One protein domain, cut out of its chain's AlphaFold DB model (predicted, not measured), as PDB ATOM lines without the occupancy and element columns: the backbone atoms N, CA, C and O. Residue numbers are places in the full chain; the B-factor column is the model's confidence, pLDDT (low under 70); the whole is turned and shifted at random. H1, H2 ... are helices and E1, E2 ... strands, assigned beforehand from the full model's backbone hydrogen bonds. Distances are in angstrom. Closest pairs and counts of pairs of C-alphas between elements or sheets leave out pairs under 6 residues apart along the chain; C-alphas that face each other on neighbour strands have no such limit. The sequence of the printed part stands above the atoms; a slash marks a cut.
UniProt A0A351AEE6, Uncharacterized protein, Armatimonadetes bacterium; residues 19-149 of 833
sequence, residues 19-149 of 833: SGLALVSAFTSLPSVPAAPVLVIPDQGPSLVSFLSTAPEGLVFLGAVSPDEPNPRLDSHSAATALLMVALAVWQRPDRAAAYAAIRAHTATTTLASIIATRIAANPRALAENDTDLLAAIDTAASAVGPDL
ATOM      1  N   SER A  19     -54.958 -43.051   9.016       54.12
ATOM      2  CA  SER A  19     -53.620 -42.779   9.561       54.12
ATOM      3  C   SER A  19     -52.489 -43.573   8.889       54.12
ATOM      4  O   SER A  19     -51.335 -43.156   8.976       54.12
ATOM      5  N   GLY A  20     -52.802 -44.670   8.184       53.97
ATOM      6  CA  GLY A  20     -51.840 -45.490   7.430       53.97
ATOM      7  C   GLY A  20     -51.704 -45.129   5.943       53.97
ATOM      8  O   GLY A  20     -51.118 -45.881   5.164       53.97
ATOM      9  N   LEU A  21     -52.296 -44.025   5.488       57.19
ATOM     10  CA  LEU A  21     -52.303 -43.656   4.068       57.19
ATOM     11  C   LEU A  21     -51.072 -42.847   3.680       57.19
ATOM     12  O   LEU A  21     -50.753 -41.867   4.347       57.19
ATOM     13  N   ALA A  22     -50.468 -43.154   2.533       59.25
ATOM     14  CA  ALA A  22     -49.411 -42.333   1.961       59.25
ATOM     15  C   ALA A  22     -49.810 -41.794   0.581       59.25
ATOM     16  O   ALA A  22     -50.061 -42.533  -0.371       59.25
ATOM     17  N   LEU A  23     -49.858 -40.471   0.462       56.31
ATOM     18  CA  LEU A  23     -50.204 -39.781  -0.778       56.31
ATOM     19  C   LEU A  23     -48.975 -39.640  -1.673       56.31
ATOM     20  O   LEU A  23     -48.024 -38.975  -1.279       56.31
ATOM     21  N   VAL A  24     -49.014 -40.192  -2.886       54.66
ATOM     22  CA  VAL A  24     -47.929 -40.056  -3.868       54.66
ATOM     23  C   VAL A  24     -48.300 -38.988  -4.883       54.66
ATOM     24  O   VAL A  24     -49.234 -39.159  -5.663       54.66
ATOM     25  N   SER A  25     -47.553 -37.888  -4.926       52.91
ATOM     26  CA  SER A  25     -47.730 -36.895  -5.989       52.91
ATOM     27  C   SER A  25     -46.661 -37.021  -7.063       52.91
ATOM     28  O   SER A  25     -45.470 -37.006  -6.764       52.91
ATOM     29  N   ALA A  26     -47.088 -37.030  -8.326       46.47
ATOM     30  CA  ALA A  26     -46.204 -36.808  -9.472       46.47
ATOM     31  C   ALA A  26     -45.950 -35.311  -9.755       46.47
ATOM     32  O   ALA A  26     -45.152 -34.961 -10.631       46.47
ATOM     33  N   PHE A  27     -46.630 -34.425  -9.020       52.00
ATOM     34  CA  PHE A  27     -46.586 -32.974  -9.182       52.00
ATOM     35  C   PHE A  27     -46.137 -32.317  -7.873       52.00
ATOM     36  O   PHE A  27     -46.626 -32.652  -6.795       52.00
ATOM     37  N   THR A  28     -45.225 -31.352  -7.961       46.69
ATOM     38  CA  THR A  28     -44.519 -30.744  -6.817       46.69
ATOM     39  C   THR A  28     -45.383 -29.851  -5.911       46.69
ATOM     40  O   THR A  28     -44.863 -29.195  -5.012       46.69
ATOM     41  N   SER A  29     -46.704 -29.820  -6.112       46.91
ATOM     42  CA  SER A  29     -47.650 -29.017  -5.338       46.91
ATOM     43  C   SER A  29     -48.979 -29.747  -5.097       46.91
ATOM     44  O   SER A  29     -49.952 -29.562  -5.827       46.91
ATOM     45  N   LEU A  30     -49.062 -30.514  -4.004       46.00
ATOM     46  CA  LEU A  30     -50.357 -30.844  -3.400       46.00
ATOM     47  C   LEU A  30     -50.719 -29.815  -2.320       46.00
ATOM     48  O   LEU A  30     -49.850 -29.422  -1.538       46.00
ATOM     49  N   PRO A  31     -51.989 -29.378  -2.228       46.53
ATOM     50  CA  PRO A  31     -52.472 -28.695  -1.035       46.53
ATOM     51  C   PRO A  31     -52.421 -29.653   0.163       46.53
ATOM     52  O   PRO A  31     -52.653 -30.852   0.018       46.53
ATOM     53  N   SER A  32     -52.129 -29.125   1.353       47.62
ATOM     54  CA  SER A  32     -51.954 -29.921   2.571       47.62
ATOM     55  C   SER A  32     -53.217 -30.714   2.922       47.62
ATOM     56  O   SER A  32     -54.211 -30.140   3.379       47.62
ATOM     57  N   VAL A  33     -53.168 -32.036   2.738       50.59
ATOM     58  CA  VAL A  33     -54.234 -32.958   3.142       50.59
ATOM     59  C   VAL A  33     -54.105 -33.203   4.651       50.59
ATOM     60  O   VAL A  33     -53.083 -33.739   5.070       50.59
ATOM     61  N   PRO A  34     -55.089 -32.834   5.497       42.38
ATOM     62  CA  PRO A  34     -54.882 -32.780   6.953       42.38
ATOM     63  C   PRO A  34     -54.705 -34.122   7.684       42.38
ATOM     64  O   PRO A  34     -54.603 -34.110   8.907       42.38
ATOM     65  N   ALA A  35     -54.756 -35.259   6.984       44.44
ATOM     66  CA  ALA A  35     -54.938 -36.580   7.593       44.44
ATOM     67  C   ALA A  35     -54.099 -37.717   6.977       44.44
ATOM     68  O   ALA A  35     -54.253 -38.852   7.407       44.44
ATOM     69  N   ALA A  36     -53.239 -37.445   5.990       50.12
ATOM     70  CA  ALA A  36     -52.396 -38.464   5.358       50.12
ATOM     71  C   ALA A  36     -51.000 -37.888   5.053       50.12
ATOM     72  O   ALA A  36     -50.935 -36.822   4.427       50.12
ATOM     73  N   PRO A  37     -49.888 -38.537   5.457       49.81
ATOM     74  CA  PRO A  37     -48.552 -38.131   5.032       49.81
ATOM     75  C   PRO A  37     -48.437 -38.098   3.501       49.81
ATOM     76  O   PRO A  37     -48.729 -39.066   2.799       49.81
ATOM     77  N   VAL A  38     -47.994 -36.956   2.974       50.69
ATOM     78  CA  VAL A  38     -47.716 -36.783   1.545       50.69
ATOM     79  C   VAL A  38     -46.276 -37.208   1.274       50.69
ATOM     80  O   VAL A  38     -45.336 -36.490   1.614       50.69
ATOM     81  N   LEU A  39     -46.110 -38.361   0.628       50.31
ATOM     82  CA  LEU A  39     -44.851 -38.780   0.023       50.31
ATOM     83  C   LEU A  39     -44.654 -38.016  -1.292       50.31
ATOM     84  O   LEU A  39     -45.151 -38.389  -2.357       50.31
ATOM     85  N   VAL A  40     -43.896 -36.926  -1.215       50.62
ATOM     86  CA  VAL A  40     -43.343 -36.283  -2.409       50.62
ATOM     87  C   VAL A  40     -42.225 -37.181  -2.933       50.62
ATOM     88  O   VAL A  40     -41.186 -37.308  -2.289       50.62
ATOM     89  N   ILE A  41     -42.425 -37.807  -4.098       46.44
ATOM     90  CA  ILE A  41     -41.337 -38.513  -4.784       46.44
ATOM     91  C   ILE A  41     -40.294 -37.454  -5.187       46.44
ATOM     92  O   ILE A  41     -40.654 -36.518  -5.908       46.44
ATOM     93  N   PRO A  42     -39.028 -37.552  -4.735       47.56
ATOM     94  CA  PRO A  42     -37.996 -36.598  -5.130       47.56
ATOM     95  C   PRO A  42     -37.715 -36.710  -6.637       47.56
ATOM     96  O   PRO A  42     -37.941 -37.759  -7.235       47.56
ATOM     97  N   ASP A  43     -37.171 -35.670  -7.277       43.19
ATOM     98  CA  ASP A  43     -36.932 -35.708  -8.734       43.19
ATOM     99  C   ASP A  43     -35.949 -36.828  -9.171       43.19
ATOM    100  O   ASP A  43     -35.982 -37.257 -10.322       43.19
ATOM    101  N   GLN A  44     -35.144 -37.379  -8.248       46.31
ATOM    102  CA  GLN A  44     -34.376 -38.628  -8.424       46.31
ATOM    103  C   GLN A  44     -35.017 -39.833  -7.703       46.31
ATOM    104  O   GLN A  44     -34.336 -40.602  -7.032       46.31
ATOM    105  N   GLY A  45     -36.342 -39.951  -7.797       47.34
ATOM    106  CA  GLY A  45     -37.174 -40.930  -7.097       47.34
ATOM    107  C   GLY A  45     -36.647 -42.373  -7.061       47.34
ATOM    108  O   GLY A  45     -35.996 -42.822  -8.008       47.34
ATOM    109  N   PRO A  46     -36.934 -43.109  -5.972       50.66
ATOM    110  CA  PRO A  46     -36.509 -44.496  -5.812       50.66
ATOM    111  C   PRO A  46     -37.078 -45.400  -6.914       50.66
ATOM    112  O   PRO A  46     -38.168 -45.162  -7.436       50.66
ATOM    113  N   SER A  47     -36.366 -46.488  -7.223       60.56
ATOM    114  CA  SER A  47     -36.941 -47.596  -7.998       60.56
ATOM    115  C   SER A  47     -38.165 -48.166  -7.276       60.56
ATOM    116  O   SER A  47     -38.250 -48.064  -6.055       60.56
ATOM    117  N   LEU A  48     -39.084 -48.828  -7.989       59.47
ATOM    118  CA  LEU A  48     -40.263 -49.463  -7.377       59.47
ATOM    119  C   LEU A  48     -39.907 -50.342  -6.166       59.47
ATOM    120  O   LEU A  48     -40.535 -50.228  -5.118       59.47
ATOM    121  N   VAL A  49     -38.849 -51.146  -6.286       55.12
ATOM    122  CA  VAL A  49     -38.332 -51.985  -5.194       55.12
ATOM    123  C   VAL A  49     -37.859 -51.129  -4.018       55.12
ATOM    124  O   VAL A  49     -38.266 -51.372  -2.889       55.12
ATOM    125  N   SER A  50     -37.057 -50.089  -4.272       56.47
ATOM    126  CA  SER A  50     -36.577 -49.180  -3.221       56.47
ATOM    127  C   SER A  50     -37.698 -48.333  -2.609       56.47
ATOM    128  O   SER A  50     -37.563 -47.902  -1.468       56.47
ATOM    129  N   PHE A  51     -38.774 -48.059  -3.346       66.25
ATOM    130  CA  PHE A  51     -39.937 -47.314  -2.871       66.25
ATOM    131  C   PHE A  51     -40.760 -48.166  -1.904       66.25
ATOM    132  O   PHE A  51     -41.061 -47.726  -0.798       66.25
ATOM    133  N   LEU A  52     -41.059 -49.411  -2.286       62.25
ATOM    134  CA  LEU A  52     -41.792 -50.353  -1.440       62.25
ATOM    135  C   LEU A  52     -40.956 -50.794  -0.225       62.25
ATOM    136  O   LEU A  52     -41.495 -50.894   0.871       62.25
ATOM    137  N   SER A  53     -39.633 -50.945  -0.364       55.59
ATOM    138  CA  SER A  53     -38.745 -51.301   0.756       55.59
ATOM    139  C   SER A  53     -38.421 -50.148   1.717       55.59
ATOM    140  O   SER A  53     -37.800 -50.389   2.749       55.59
ATOM    141  N   THR A  54     -38.761 -48.901   1.372       55.50
ATOM    142  CA  THR A  54     -38.620 -47.723   2.259       55.50
ATOM    143  C   THR A  54     -39.967 -47.139   2.684       55.50
ATOM    144  O   THR A  54     -40.013 -46.141   3.406       55.50
ATOM    145  N   ALA A  55     -41.069 -47.778   2.279       56.28
ATOM    146  CA  ALA A  55     -42.397 -47.495   2.791       56.28
ATOM    147  C   ALA A  55     -42.413 -47.674   4.325       56.28
ATOM    148  O   ALA A  55     -41.941 -48.703   4.813       56.28
ATOM    149  N   PRO A  56     -42.947 -46.713   5.102       54.00
ATOM    150  CA  PRO A  56     -43.041 -46.857   6.552       54.00
ATOM    151  C   PRO A  56     -43.831 -48.105   6.963       54.00
ATOM    152  O   PRO A  56     -44.813 -48.462   6.306       54.00
ATOM    153  N   GLU A  57     -43.472 -48.713   8.097       47.75
ATOM    154  CA  GLU A  57     -44.298 -49.742   8.737       47.75
ATOM    155  C   GLU A  57     -45.678 -49.157   9.077       47.75
ATOM    156  O   GLU A  57     -45.842 -48.420  10.047       47.75
ATOM    157  N   GLY A  58     -46.675 -49.458   8.241       49.28
ATOM    158  CA  GLY A  58     -47.994 -48.822   8.298       49.28
ATOM    159  C   GLY A  58     -48.453 -48.157   6.998       49.28
ATOM    160  O   GLY A  58     -49.547 -47.606   6.989       49.28
ATOM    161  N   LEU A  59     -47.685 -48.224   5.905       55.47
ATOM    162  CA  LEU A  59     -48.150 -47.820   4.576       55.47
ATOM    163  C   LEU A  59     -49.190 -48.820   4.042       55.47
ATOM    164  O   LEU A  59     -48.865 -49.918   3.595       55.47
ATOM    165  N   VAL A  60     -50.458 -48.424   4.113       52.84
ATOM    166  CA  VAL A  60     -51.631 -49.250   3.785       52.84
ATOM    167  C   VAL A  60     -52.179 -48.946   2.384       52.84
ATOM    168  O   VAL A  60     -52.765 -49.814   1.738       52.84
ATOM    169  N   PHE A  61     -51.997 -47.720   1.884       59.94
ATOM    170  CA  PHE A  61     -52.511 -47.317   0.573       59.94
ATOM    171  C   PHE A  61     -51.671 -46.216  -0.081       59.94
ATOM    172  O   PHE A  61     -51.112 -45.360   0.605       59.94
ATOM    173  N   LEU A  62     -51.648 -46.232  -1.416       69.25
ATOM    174  CA  LEU A  62     -50.975 -45.273  -2.297       69.25
ATOM    175  C   LEU A  62     -52.003 -44.676  -3.260       69.25
ATOM    176  O   LEU A  62     -52.951 -45.356  -3.637       69.25
ATOM    177  N   GLY A  63     -51.807 -43.444  -3.728       67.75
ATOM    178  CA  GLY A  63     -52.674 -42.881  -4.768       67.75
ATOM    179  C   GLY A  63     -52.091 -41.642  -5.433       67.75
ATOM    180  O   GLY A  63     -51.525 -40.793  -4.745       67.75
ATOM    181  N   ALA A  64     -52.226 -41.561  -6.762       71.94
ATOM    182  CA  ALA A  64     -51.668 -40.490  -7.586       71.94
ATOM    183  C   ALA A  64     -52.686 -39.386  -7.900       71.94
ATOM    184  O   ALA A  64     -53.680 -39.615  -8.593       71.94
ATOM    185  N   VAL A  65     -52.390 -38.165  -7.456       68.94
ATOM    186  CA  VAL A  65     -53.250 -36.982  -7.622       68.94
ATOM    187  C   VAL A  65     -52.690 -36.046  -8.697       68.94
ATOM    188  O   VAL A  65     -51.521 -35.672  -8.631       68.94
ATOM    189  N   SER A  66     -53.528 -35.633  -9.653       72.19
ATOM    190  CA  SER A  66     -53.217 -34.578 -10.630       72.19
ATOM    191  C   SER A  66     -53.866 -33.241 -10.234       72.19
ATOM    192  O   SER A  66     -55.010 -33.250  -9.772       72.19
ATOM    193  N   PRO A  67     -53.201 -32.083 -10.436       61.94
ATOM    194  CA  PRO A  67     -53.813 -30.767 -10.229       61.94
ATOM    195  C   PRO A  67     -54.956 -30.464 -11.216       61.94
ATOM    196  O   PRO A  67     -55.778 -29.595 -10.931       61.94
ATOM    197  N   ASP A  68     -55.022 -31.179 -12.343       68.81
ATOM    198  CA  ASP A  68     -56.088 -31.044 -13.342       68.81
ATOM    199  C   ASP A  68     -57.366 -31.821 -12.959       68.81
ATOM    200  O   ASP A  68     -58.403 -31.676 -13.607       68.81
ATOM    201  N   GLU A  69     -57.326 -32.636 -11.896       70.19
ATOM    202  CA  GLU A  69     -58.496 -33.361 -11.399       70.19
ATOM    203  C   GLU A  69     -59.240 -32.549 -10.327       70.19
ATOM    204  O   GLU A  69     -58.722 -32.354  -9.227       70.19
ATOM    205  N   PRO A  70     -60.487 -32.099 -10.583       60.88
ATOM    206  CA  PRO A  70     -61.220 -31.256  -9.637       60.88
ATOM    207  C   PRO A  70     -61.661 -32.006  -8.371       60.88
ATOM    208  O   PRO A  70     -61.885 -31.375  -7.343       60.88
ATOM    209  N   ASN A  71     -61.782 -33.337  -8.443       66.25
ATOM    210  CA  ASN A  71     -62.113 -34.222  -7.324       66.25
ATOM    211  C   ASN A  71     -61.240 -35.493  -7.398       66.25
ATOM    212  O   ASN A  71     -61.733 -36.535  -7.840       66.25
ATOM    213  N   PRO A  72     -59.951 -35.428  -7.019       66.31
ATOM    214  CA  PRO A  72     -59.083 -36.600  -7.031       66.31
ATOM    215  C   PRO A  72     -59.612 -37.640  -6.042       66.31
ATOM    216  O   PRO A  72     -59.903 -37.291  -4.896       66.31
ATOM    217  N   ARG A  73     -59.727 -38.899  -6.469       69.62
ATOM    218  CA  ARG A  73     -60.110 -40.028  -5.609       69.62
ATOM    219  C   ARG A  73     -58.905 -40.893  -5.284       69.62
ATOM    220  O   ARG A  73     -58.150 -41.228  -6.191       69.62
ATOM    221  N   LEU A  74     -58.760 -41.272  -4.016       70.12
ATOM    222  CA  LEU A  74     -57.770 -42.266  -3.582       70.12
ATOM    223  C   LEU A  74     -58.385 -43.669  -3.581       70.12
ATOM    224  O   LEU A  74     -58.700 -44.217  -2.532       70.12
ATOM    225  N   ASP A  75     -58.583 -44.217  -4.779       76.88
ATOM    226  CA  ASP A  75     -59.077 -45.577  -5.021       76.88
ATOM    227  C   ASP A  75     -57.969 -46.494  -5.587       76.88
ATOM    228  O   ASP A  75     -56.836 -46.058  -5.819       76.88
ATOM    229  N   SER A  76     -58.265 -47.778  -5.825       82.81
ATOM    230  CA  SER A  76     -57.255 -48.726  -6.328       82.81
ATOM    231  C   SER A  76     -56.765 -48.404  -7.746       82.81
ATOM    232  O   SER A  76     -55.683 -48.847  -8.132       82.81
ATOM    233  N   HIS A  77     -57.506 -47.589  -8.505       87.12
ATOM    234  CA  HIS A  77     -57.091 -47.095  -9.819       87.12
ATOM    235  C   HIS A  77     -56.063 -45.971  -9.689       87.12
ATOM    236  O   HIS A  77     -55.060 -45.952 -10.408       87.12
ATOM    237  N   SER A  78     -56.243 -45.087  -8.705       83.69
ATOM    238  CA  SER A  78     -55.228 -44.105  -8.309       83.69
ATOM    239  C   SER A  78     -53.955 -44.774  -7.767       83.69
ATOM    240  O   SER A  78     -52.854 -44.290  -8.043       83.69
ATOM    241  N   ALA A  79     -54.089 -45.907  -7.061       82.56
ATOM    242  CA  ALA A  79     -52.976 -46.703  -6.542       82.56
ATOM    243  C   ALA A  79     -52.186 -47.382  -7.670       82.56
ATOM    244  O   ALA A  79     -50.963 -47.255  -7.735       82.56
ATOM    245  N   ALA A  80     -52.886 -48.033  -8.608       89.19
ATOM    246  CA  ALA A  80     -52.289 -48.596  -9.820       89.19
ATOM    247  C   ALA A  80     -51.550 -47.521 -10.630       89.19
ATOM    248  O   ALA A  80     -50.408 -47.727 -11.037       89.19
ATOM    249  N   THR A  81     -52.171 -46.348 -10.797       89.31
ATOM    250  CA  THR A  81     -51.557 -45.199 -11.479       89.31
ATOM    251  C   THR A  81     -50.276 -44.754 -10.763       89.31
ATOM    252  O   THR A  81     -49.251 -44.590 -11.418       89.31
ATOM    253  N   ALA A  82     -50.285 -44.629  -9.428       84.38
ATOM    254  CA  ALA A  82     -49.096 -44.269  -8.646       84.38
ATOM    255  C   ALA A  82     -47.948 -45.271  -8.826       84.38
ATOM    256  O   ALA A  82     -46.828 -44.875  -9.145       84.38
ATOM    257  N   LEU A  83     -48.231 -46.566  -8.675       86.62
ATOM    258  CA  LEU A  83     -47.233 -47.632  -8.794       86.62
ATOM    259  C   LEU A  83     -46.637 -47.707 -10.204       86.62
ATOM    260  O   LEU A  83     -45.430 -47.875 -10.347       86.62
ATOM    261  N   LEU A  84     -47.446 -47.501 -11.246       89.38
ATOM    262  CA  LEU A  84     -46.963 -47.451 -12.628       89.38
ATOM    263  C   LEU A  84     -46.130 -46.200 -12.912       89.38
ATOM    264  O   LEU A  84     -45.136 -46.284 -13.627       89.38
ATOM    265  N   MET A  85     -46.467 -45.055 -12.313       85.81
ATOM    266  CA  MET A  85     -45.613 -43.868 -12.387       85.81
ATOM    267  C   MET A  85     -44.258 -44.085 -11.710       85.81
ATOM    268  O   MET A  85     -43.258 -43.611 -12.253       85.81
ATOM    269  N   VAL A  86     -44.226 -44.820 -10.586       82.62
ATOM    270  CA  VAL A  86     -43.004 -45.252  -9.876       82.62
ATOM    271  C   VAL A  86     -42.204 -46.288 -10.689       82.62
ATOM    272  O   VAL A  86     -40.978 -46.215 -10.757       82.62
ATOM    273  N   ALA A  87     -42.868 -47.231 -11.356       84.69
ATOM    274  CA  ALA A  87     -42.201 -48.237 -12.187       84.69
ATOM    275  C   ALA A  87     -41.589 -47.641 -13.471       84.69
ATOM    276  O   ALA A  87     -40.520 -48.064 -13.903       84.69
ATOM    277  N   LEU A  88     -42.244 -46.642 -14.074       87.00
ATOM    278  CA  LEU A  88     -41.905 -46.099 -15.399       87.00
ATOM    279  C   LEU A  88     -41.086 -44.795 -15.376       87.00
ATOM    280  O   LEU A  88     -41.027 -44.093 -16.387       87.00
ATOM    281  N   ALA A  89     -40.475 -44.436 -14.241       82.50
ATOM    282  CA  ALA A  89     -39.676 -43.210 -14.092       82.50
ATOM    283  C   ALA A  89     -40.426 -41.910 -14.469       82.50
ATOM    284  O   ALA A  89     -39.823 -40.924 -14.895       82.50
ATOM    285  N   VAL A  90     -41.758 -41.876 -14.335       80.81
ATOM    286  CA  VAL A  90     -42.594 -40.834 -14.971       80.81
ATOM    287  C   VAL A  90     -42.390 -39.457 -14.345       80.81
ATOM    288  O   VAL A  90     -42.501 -38.442 -15.033       80.81
ATOM    289  N   TRP A  91     -41.998 -39.405 -13.072       70.88
ATOM    290  CA  TRP A  91     -41.593 -38.167 -12.406       70.88
ATOM    291  C   TRP A  91     -40.304 -37.565 -12.992       70.88
ATOM    292  O   TRP A  91     -40.066 -36.382 -12.804       70.88
ATOM    293  N   GLN A  92     -39.475 -38.312 -13.726       73.50
ATOM    294  CA  GLN A  92     -38.279 -37.753 -14.377       73.50
ATOM    295  C   GLN A  92     -38.611 -37.050 -15.699       73.50
ATOM    296  O   GLN A  92     -37.795 -36.301 -16.238       73.50
ATOM    297  N   ARG A  93     -39.813 -37.275 -16.241       80.75
ATOM    298  CA  ARG A  93     -40.198 -36.775 -17.559       80.75
ATOM    299  C   ARG A  93     -40.591 -35.285 -17.509       80.75
ATOM    300  O   ARG A  93     -41.110 -34.821 -16.491       80.75
ATOM    301  N   PRO A  94     -40.397 -34.512 -18.594       78.25
ATOM    302  CA  PRO A  94     -40.905 -33.142 -18.715       78.25
ATOM    303  C   PRO A  94     -42.418 -33.079 -19.000       78.25
ATOM    304  O   PRO A  94     -43.041 -32.044 -18.778       78.25
ATOM    305  N   ASP A  95     -43.026 -34.170 -19.471       82.94
ATOM    306  CA  ASP A  95     -44.433 -34.267 -19.880       82.94
ATOM    307  C   ASP A  95     -45.316 -34.994 -18.843       82.94
ATOM    308  O   ASP A  95     -46.316 -35.618 -19.201       82.94
ATOM    309  N   ARG A  96     -44.969 -34.891 -17.547       80.44
ATOM    310  CA  ARG A  96     -45.594 -35.624 -16.416       80.44
ATOM    311  C   ARG A  96     -47.128 -35.644 -16.457       80.44
ATOM    312  O   ARG A  96     -47.719 -36.672 -16.155       80.44
ATOM    313  N   ALA A  97     -47.769 -34.541 -16.855       81.25
ATOM    314  CA  ALA A  97     -49.228 -34.434 -16.979       81.25
ATOM    315  C   ALA A  97     -49.814 -35.293 -18.116       81.25
ATOM    316  O   ALA A  97     -50.806 -35.992 -17.917       81.25
ATOM    317  N   ALA A  98     -49.178 -35.297 -19.291       84.12
ATOM    318  CA  ALA A  98     -49.598 -36.127 -20.419       84.12
ATOM    319  C   ALA A  98     -49.328 -37.614 -20.142       84.12
ATOM    320  O   ALA A  98     -50.187 -38.458 -20.399       84.12
ATOM    321  N   ALA A  99     -48.174 -37.929 -19.544       86.94
ATOM    322  CA  ALA A  99     -47.844 -39.284 -19.117       86.94
ATOM    323  C   ALA A  99     -48.799 -39.797 -18.017       86.94
ATOM    324  O   ALA A  99     -49.281 -40.920 -18.124       86.94
ATOM    325  N   TYR A 100     -49.152 -38.974 -17.017       88.19
ATOM    326  CA  TYR A 100     -50.180 -39.294 -16.011       88.19
ATOM    327  C   TYR A 100     -51.510 -39.681 -16.668       88.19
ATOM    328  O   TYR A 100     -52.074 -40.730 -16.355       88.19
ATOM    329  N   ALA A 101     -51.994 -38.857 -17.605       87.19
ATOM    330  CA  ALA A 101     -53.253 -39.104 -18.300       87.19
ATOM    331  C   ALA A 101     -53.214 -40.399 -19.132       87.19
ATOM    332  O   ALA A 101     -54.170 -41.173 -19.092       87.19
ATOM    333  N   ALA A 102     -52.101 -40.666 -19.827       90.06
ATOM    334  CA  ALA A 102     -51.903 -41.898 -20.591       90.06
ATOM    335  C   ALA A 102     -51.923 -43.144 -19.686       90.06
ATOM    336  O   ALA A 102     -52.691 -44.071 -19.938       90.06
ATOM    337  N   ILE A 103     -51.160 -43.135 -18.586       92.38
ATOM    338  CA  ILE A 103     -51.115 -44.236 -17.606       92.38
ATOM    339  C   ILE A 103     -52.505 -44.481 -17.022       92.38
ATOM    340  O   ILE A 103     -52.983 -45.614 -17.022       92.38
ATOM    341  N   ARG A 104     -53.186 -43.427 -16.560       90.38
ATOM    342  CA  ARG A 104     -54.503 -43.548 -15.925       90.38
ATOM    343  C   ARG A 104     -55.583 -44.062 -16.883       90.38
ATOM    344  O   ARG A 104     -56.516 -44.720 -16.428       90.38
ATOM    345  N   ALA A 105     -55.472 -43.780 -18.181       90.62
ATOM    346  CA  ALA A 105     -56.407 -44.254 -19.203       90.62
ATOM    347  C   ALA A 105     -56.102 -45.673 -19.729       90.62
ATOM    348  O   ALA A 105     -56.963 -46.281 -20.369       90.62
ATOM    349  N   HIS A 106     -54.902 -46.207 -19.486       95.69
ATOM    350  CA  HIS A 106     -54.461 -47.475 -20.064       95.69
ATOM    351  C   HIS A 106     -55.155 -48.698 -19.433       95.69
ATOM    352  O   HIS A 106     -55.335 -48.788 -18.217       95.69
ATOM    353  N   THR A 107     -55.509 -49.696 -20.248       94.88
ATOM    354  CA  THR A 107     -56.284 -50.875 -19.807       94.88
ATOM    355  C   THR A 107     -55.550 -51.728 -18.772       94.88
ATOM    356  O   THR A 107     -56.171 -52.206 -17.821       94.88
ATOM    357  N   ALA A 108     -54.226 -51.874 -18.895       94.19
ATOM    358  CA  ALA A 108     -53.416 -52.594 -17.908       94.19
ATOM    359  C   ALA A 108     -53.442 -51.936 -16.514       94.19
ATOM    360  O   ALA A 108     -53.341 -52.643 -15.513       94.19
ATOM    361  N   THR A 109     -53.658 -50.618 -16.430       94.75
ATOM    362  CA  THR A 109     -53.835 -49.898 -15.158       94.75
ATOM    363  C   THR A 109     -55.128 -50.324 -14.468       94.75
ATOM    364  O   THR A 109     -55.112 -50.600 -13.273       94.75
ATOM    365  N   THR A 110     -56.224 -50.492 -15.216       92.69
ATOM    366  CA  THR A 110     -57.500 -51.023 -14.696       92.69
ATOM    367  C   THR A 110     -57.374 -52.479 -14.229       92.69
ATOM    368  O   THR A 110     -57.934 -52.864 -13.196       92.69
ATOM    369  N   THR A 111     -56.605 -53.301 -14.953       93.75
ATOM    370  CA  THR A 111     -56.297 -54.682 -14.540       93.75
ATOM    371  C   THR A 111     -55.503 -54.693 -13.232       93.75
ATOM    372  O   THR A 111     -55.900 -55.369 -12.281       93.75
ATOM    373  N   LEU A 112     -54.440 -53.888 -13.138       93.56
ATOM    374  CA  LEU A 112     -53.641 -53.744 -11.921       93.56
ATOM    375  C   LEU A 112     -54.479 -53.208 -10.746       93.56
ATOM    376  O   LEU A 112     -54.377 -53.732  -9.643       93.56
ATOM    377  N   ALA A 113     -55.370 -52.242 -10.979       91.19
ATOM    378  CA  ALA A 113     -56.289 -51.705  -9.972       91.19
ATOM    379  C   ALA A 113     -57.227 -52.774  -9.385       91.19
ATOM    380  O   ALA A 113     -57.542 -52.750  -8.192       91.19
ATOM    381  N   SER A 114     -57.653 -53.730 -10.214       91.25
ATOM    382  CA  SER A 114     -58.487 -54.864  -9.799       91.25
ATOM    383  C   SER A 114     -57.691 -55.879  -8.969       91.25
ATOM    384  O   SER A 114     -58.191 -56.397  -7.966       91.25
ATOM    385  N   ILE A 115     -56.426 -56.119  -9.337       90.75
ATOM    386  CA  ILE A 115     -55.498 -56.966  -8.573       90.75
ATOM    387  C   ILE A 115     -55.192 -56.320  -7.215       90.75
ATOM    388  O   ILE A 115     -55.365 -56.978  -6.194       90.75
ATOM    389  N   ILE A 116     -54.842 -55.029  -7.180       87.06
ATOM    390  CA  ILE A 116     -54.606 -54.258  -5.946       87.06
ATOM    391  C   ILE A 116     -55.815 -54.338  -5.011       87.06
ATOM    392  O   ILE A 116     -55.651 -54.685  -3.845       87.06
ATOM    393  N   ALA A 117     -57.029 -54.080  -5.512       85.69
ATOM    394  CA  ALA A 117     -58.243 -54.175  -4.699       85.69
ATOM    395  C   ALA A 117     -58.429 -55.579  -4.097       85.69
ATOM    396  O   ALA A 117     -58.783 -55.708  -2.927       85.69
ATOM    397  N   THR A 118     -58.136 -56.627  -4.873       88.06
ATOM    398  CA  THR A 118     -58.239 -58.023  -4.422       88.06
ATOM    399  C   THR A 118     -57.170 -58.370  -3.378       88.06
ATOM    400  O   THR A 118     -57.495 -58.974  -2.356       88.06
ATOM    401  N   ARG A 119     -55.905 -57.974  -3.594       86.44
ATOM    402  CA  ARG A 119     -54.804 -58.259  -2.655       86.44
ATOM    403  C   ARG A 119     -54.942 -57.463  -1.361       86.44
ATOM    404  O   ARG A 119     -54.802 -58.064  -0.306       86.44
ATOM    405  N   ILE A 120     -55.316 -56.182  -1.412       78.44
ATOM    406  CA  ILE A 120     -55.539 -55.357  -0.208       78.44
ATOM    407  C   ILE A 120     -56.746 -55.855   0.606       78.44
ATOM    408  O   ILE A 120     -56.697 -55.845   1.833       78.44
ATOM    409  N   ALA A 121     -57.806 -56.350  -0.044       80.94
ATOM    410  CA  ALA A 121     -58.937 -56.962   0.658       80.94
ATOM    411  C   ALA A 121     -58.582 -58.298   1.345       80.94
ATOM    412  O   ALA A 121     -59.177 -58.632   2.366       80.94
ATOM    413  N   ALA A 122     -57.625 -59.058   0.799       83.12
ATOM    414  CA  ALA A 122     -57.127 -60.298   1.400       83.12
ATOM    415  C   ALA A 122     -56.051 -60.049   2.477       83.12
ATOM    416  O   ALA A 122     -56.025 -60.735   3.497       83.12
ATOM    417  N   ASN A 123     -55.179 -59.066   2.251       81.25
ATOM    418  CA  ASN A 123     -54.125 -58.622   3.150       81.25
ATOM    419  C   ASN A 123     -53.950 -57.088   3.038       81.25
ATOM    420  O   ASN A 123     -53.308 -56.612   2.097       81.25
ATOM    421  N   PRO A 124     -54.431 -56.305   4.023       71.38
ATOM    422  CA  PRO A 124     -54.258 -54.849   4.071       71.38
ATOM    423  C   PRO A 124     -52.807 -54.345   4.004       71.38
ATOM    424  O   PRO A 124     -52.590 -53.163   3.748       71.38
ATOM    425  N   ARG A 125     -51.816 -55.215   4.241       71.25
ATOM    426  CA  ARG A 125     -50.378 -54.908   4.199       71.25
ATOM    427  C   ARG A 125     -49.660 -55.448   2.957       71.25
ATOM    428  O   ARG A 125     -48.444 -55.310   2.878       71.25
ATOM    429  N   ALA A 126     -50.372 -55.986   1.960       72.94
ATOM    430  CA  ALA A 126     -49.770 -56.592   0.760       72.94
ATOM    431  C   ALA A 126     -48.736 -55.696   0.037       72.94
ATOM    432  O   ALA A 126     -47.762 -56.200  -0.519       72.94
ATOM    433  N   LEU A 127     -48.911 -54.367   0.069       68.75
ATOM    434  CA  LEU A 127     -47.948 -53.407  -0.492       68.75
ATOM    435  C   LEU A 127     -46.654 -53.271   0.330       68.75
ATOM    436  O   LEU A 127     -45.598 -53.056  -0.255       68.75
ATOM    437  N   ALA A 128     -46.725 -53.388   1.658       65.50
ATOM    438  CA  ALA A 128     -45.576 -53.263   2.559       65.50
ATOM    439  C   ALA A 128     -44.838 -54.601   2.766       65.50
ATOM    440  O   ALA A 128     -43.637 -54.624   3.013       65.50
ATOM    441  N   GLU A 129     -45.543 -55.727   2.633       72.56
ATOM    442  CA  GLU A 129     -45.003 -57.081   2.843       72.56
ATOM    443  C   GLU A 129     -44.336 -57.682   1.584       72.56
ATOM    444  O   GLU A 129     -44.010 -58.867   1.567       72.56
ATOM    445  N   ASN A 130     -44.091 -56.869   0.545       66.62
ATOM    446  CA  ASN A 130     -43.480 -57.268  -0.735       66.62
ATOM    447  C   ASN A 130     -44.178 -58.471  -1.404       66.62
ATOM    448  O   ASN A 130     -43.531 -59.430  -1.831       66.62
ATOM    449  N   ASP A 131     -45.509 -58.410  -1.508       80.56
ATOM    450  CA  ASP A 131     -46.335 -59.432  -2.155       80.56
ATOM    451  C   ASP A 131     -45.847 -59.741  -3.590       80.56
ATOM    452  O   ASP A 131     -45.888 -58.896  -4.486       80.56
ATOM    453  N   THR A 132     -45.391 -60.978  -3.813       79.00
ATOM    454  CA  THR A 132     -44.752 -61.403  -5.068       79.00
ATOM    455  C   THR A 132     -45.688 -61.391  -6.271       79.00
ATOM    456  O   THR A 132     -45.247 -61.083  -7.379       79.00
ATOM    457  N   ASP A 133     -46.974 -61.698  -6.077       81.81
ATOM    458  CA  ASP A 133     -47.951 -61.691  -7.172       81.81
ATOM    459  C   ASP A 133     -48.303 -60.248  -7.549       81.81
ATOM    460  O   ASP A 133     -48.514 -59.933  -8.722       81.81
ATOM    461  N   LEU A 134     -48.339 -59.357  -6.552       84.25
ATOM    462  CA  LEU A 134     -48.563 -57.933  -6.762       84.25
ATOM    463  C   LEU A 134     -47.373 -57.273  -7.473       84.25
ATOM    464  O   LEU A 134     -47.590 -56.518  -8.418       84.25
ATOM    465  N   LEU A 135     -46.134 -57.601  -7.090       83.00
ATOM    466  CA  LEU A 135     -44.924 -57.154  -7.793       83.00
ATOM    467  C   LEU A 135     -44.924 -57.614  -9.260       83.00
ATOM    468  O   LEU A 135     -44.795 -56.785 -10.161       83.00
ATOM    469  N   ALA A 136     -45.186 -58.901  -9.517       86.00
ATOM    470  CA  ALA A 136     -45.283 -59.435 -10.878       86.00
ATOM    471  C   ALA A 136     -46.409 -58.774 -11.704       86.00
ATOM    472  O   ALA A 136     -46.254 -58.543 -12.909       86.00
ATOM    473  N   ALA A 137     -47.537 -58.430 -11.071       89.19
ATOM    474  CA  ALA A 137     -48.619 -57.687 -11.713       89.19
ATOM    475  C   ALA A 137     -48.216 -56.244 -12.068       89.19
ATOM    476  O   ALA A 137     -48.596 -55.764 -13.140       89.19
ATOM    477  N   ILE A 138     -47.435 -55.564 -11.217       88.44
ATOM    478  CA  ILE A 138     -46.922 -54.216 -11.504       88.44
ATOM    479  C   ILE A 138     -45.931 -54.262 -12.673       88.44
ATOM    480  O   ILE A 138     -46.103 -53.488 -13.613       88.44
ATOM    481  N   ASP A 139     -44.970 -55.190 -12.683       86.31
ATOM    482  CA  ASP A 139     -43.993 -55.325 -13.779       86.31
ATOM    483  C   ASP A 139     -44.667 -55.650 -15.123       86.31
ATOM    484  O   ASP A 139     -44.321 -55.083 -16.167       86.31
ATOM    485  N   THR A 140     -45.689 -56.513 -15.101       90.31
ATOM    486  CA  THR A 140     -46.503 -56.844 -16.282       90.31
ATOM    487  C   THR A 140     -47.243 -55.612 -16.806       90.31
ATOM    488  O   THR A 140     -47.227 -55.333 -18.007       90.31
ATOM    489  N   ALA A 141     -47.876 -54.843 -15.916       91.69
ATOM    490  CA  ALA A 141     -48.605 -53.638 -16.297       91.69
ATOM    491  C   ALA A 141     -47.665 -52.504 -16.748       91.69
ATOM    492  O   ALA A 141     -47.976 -51.819 -17.719       91.69
ATOM    493  N   ALA A 142     -46.493 -52.345 -16.126       91.06
ATOM    494  CA  ALA A 142     -45.474 -51.379 -16.535       91.06
ATOM    495  C   ALA A 142     -44.948 -51.698 -17.941       91.06
ATOM    496  O   ALA A 142     -44.915 -50.819 -18.803       91.06
ATOM    497  N   SER A 143     -44.638 -52.969 -18.209       89.94
ATOM    498  CA  SER A 143     -44.191 -53.438 -19.529       89.94
ATOM    499  C   SER A 143     -45.227 -53.193 -20.634       89.94
ATOM    500  O   SER A 143     -44.850 -52.934 -21.774       89.94
ATOM    501  N   ALA A 144     -46.523 -53.240 -20.303       91.38
ATOM    502  CA  ALA A 144     -47.608 -52.935 -21.234       91.38
ATOM    503  C   ALA A 144     -47.821 -51.423 -21.444       91.38
ATOM    504  O   ALA A 144     -48.076 -50.999 -22.563       91.38
ATOM    505  N   VAL A 145     -47.713 -50.611 -20.386       92.56
ATOM    506  CA  VAL A 145     -47.972 -49.156 -20.427       92.56
ATOM    507  C   VAL A 145     -46.793 -48.368 -21.011       92.56
ATOM    508  O   VAL A 145     -47.001 -47.352 -21.669       92.56
ATOM    509  N   GLY A 146     -45.554 -48.811 -20.774       90.19
ATOM    510  CA  GLY A 146     -44.332 -48.106 -21.176       90.19
ATOM    511  C   GLY A 146     -44.251 -47.727 -22.668       90.19
ATOM    512  O   GLY A 146     -43.930 -46.570 -22.951       90.19
ATOM    513  N   PRO A 147     -44.558 -48.640 -23.614       89.19
ATOM    514  CA  PRO A 147     -44.573 -48.349 -25.054       89.19
ATOM    515  C   PRO A 147     -45.626 -47.320 -25.492       89.19
ATOM    516  O   PRO A 147     -45.396 -46.605 -26.464       89.19
ATOM    517  N   ASP A 148     -46.746 -47.234 -24.768       87.38
ATOM    518  CA  ASP A 148     -47.900 -46.382 -25.092       87.38
ATOM    519  C   ASP A 148     -47.820 -44.985 -24.445       87.38
ATOM    520  O   ASP A 148     -48.687 -44.131 -24.662       87.38
ATOM    521  N   LEU A 149     -46.771 -44.710 -23.660       88.94
ATOM    522  CA  LEU A 149     -46.502 -43.357 -23.180       88.94
ATOM    523  C   LEU A 149     -46.193 -42.425 -24.367       88.94
ATOM    524  O   LEU A 149     -45.468 -42.822 -25.280       88.94
TER     525      LEU A 149
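Overview. This is residues 19 to 149 of the 833 residues of an uncharacterized protein of Armatimonadetes bacterium (UniProt A0A351AEE6). A small three-strand sheet, E2 E1 E3, makes one side of the domain and a hairpin of two long helices, H4 and H5, the other, with H2 between them. H1 and H3 also pack on H2. The 131 printed residues have named elements in the order E1 E2 H1 E3 H2 H3 H4 H5; the sheet is parallel, the class mostly helix. The whole is compact, radius of gyration of the C-alphas 13.4 A, spans 36 by 35 by 28 A.

Arrangement. Inner strand E1, residues 21 to 25, is parallel to E3, residues 61 to 64, and E2, residues 38 to 40; N 22 and O 61, 3.0 A, and N 39 and O 23, 2.8 A, are within hydrogen-bond range. E2, H1, residues 48 to 52, and E3 form a split strand-helix-strand unit, parallel strands with a helix between them in the chain and E1 between them in the sheet; its crossover is right-handed. H2, residues 76 to 87, is the hub, over E3 at a height over the sheet of 4.8 A; their closest C-alphas, Gly 63 and Ala 79, are 4.2 A apart. H2 touches H4, residues 107 to 122, closest C-alphas His 77 and Ala 113, 4.7 A. H4 and H5, residues 132 to 148, form a hairpin at a shallow tilt of 15 degrees; closest C-alphas Ala 108 and Ala 141, 5.2 A. H3, residues 96 to 105, touches H2, closest C-alphas Thr 81 and Arg 104, 5.6 A. Every O i to N i+4 pair is within hydrogen-bond range in H1 to H4, and 11 of 13 in H5.

Along the chain. E1 begins at C-alpha 21 (-52.303, -43.656, 4.068). H4 is 23.2 A long; H5, 25.2 A, ends at C-alpha 148 (-47.900, -46.382, -25.092).

Size, cuts and confidence. The farthest C-alphas, Pro 94 and Ala 122, are 37.5 A apart. The printed part has no cut; links E1 to E2 and E3 to H2 are long. Residues 19 to 63 are among those under pLDDT 70.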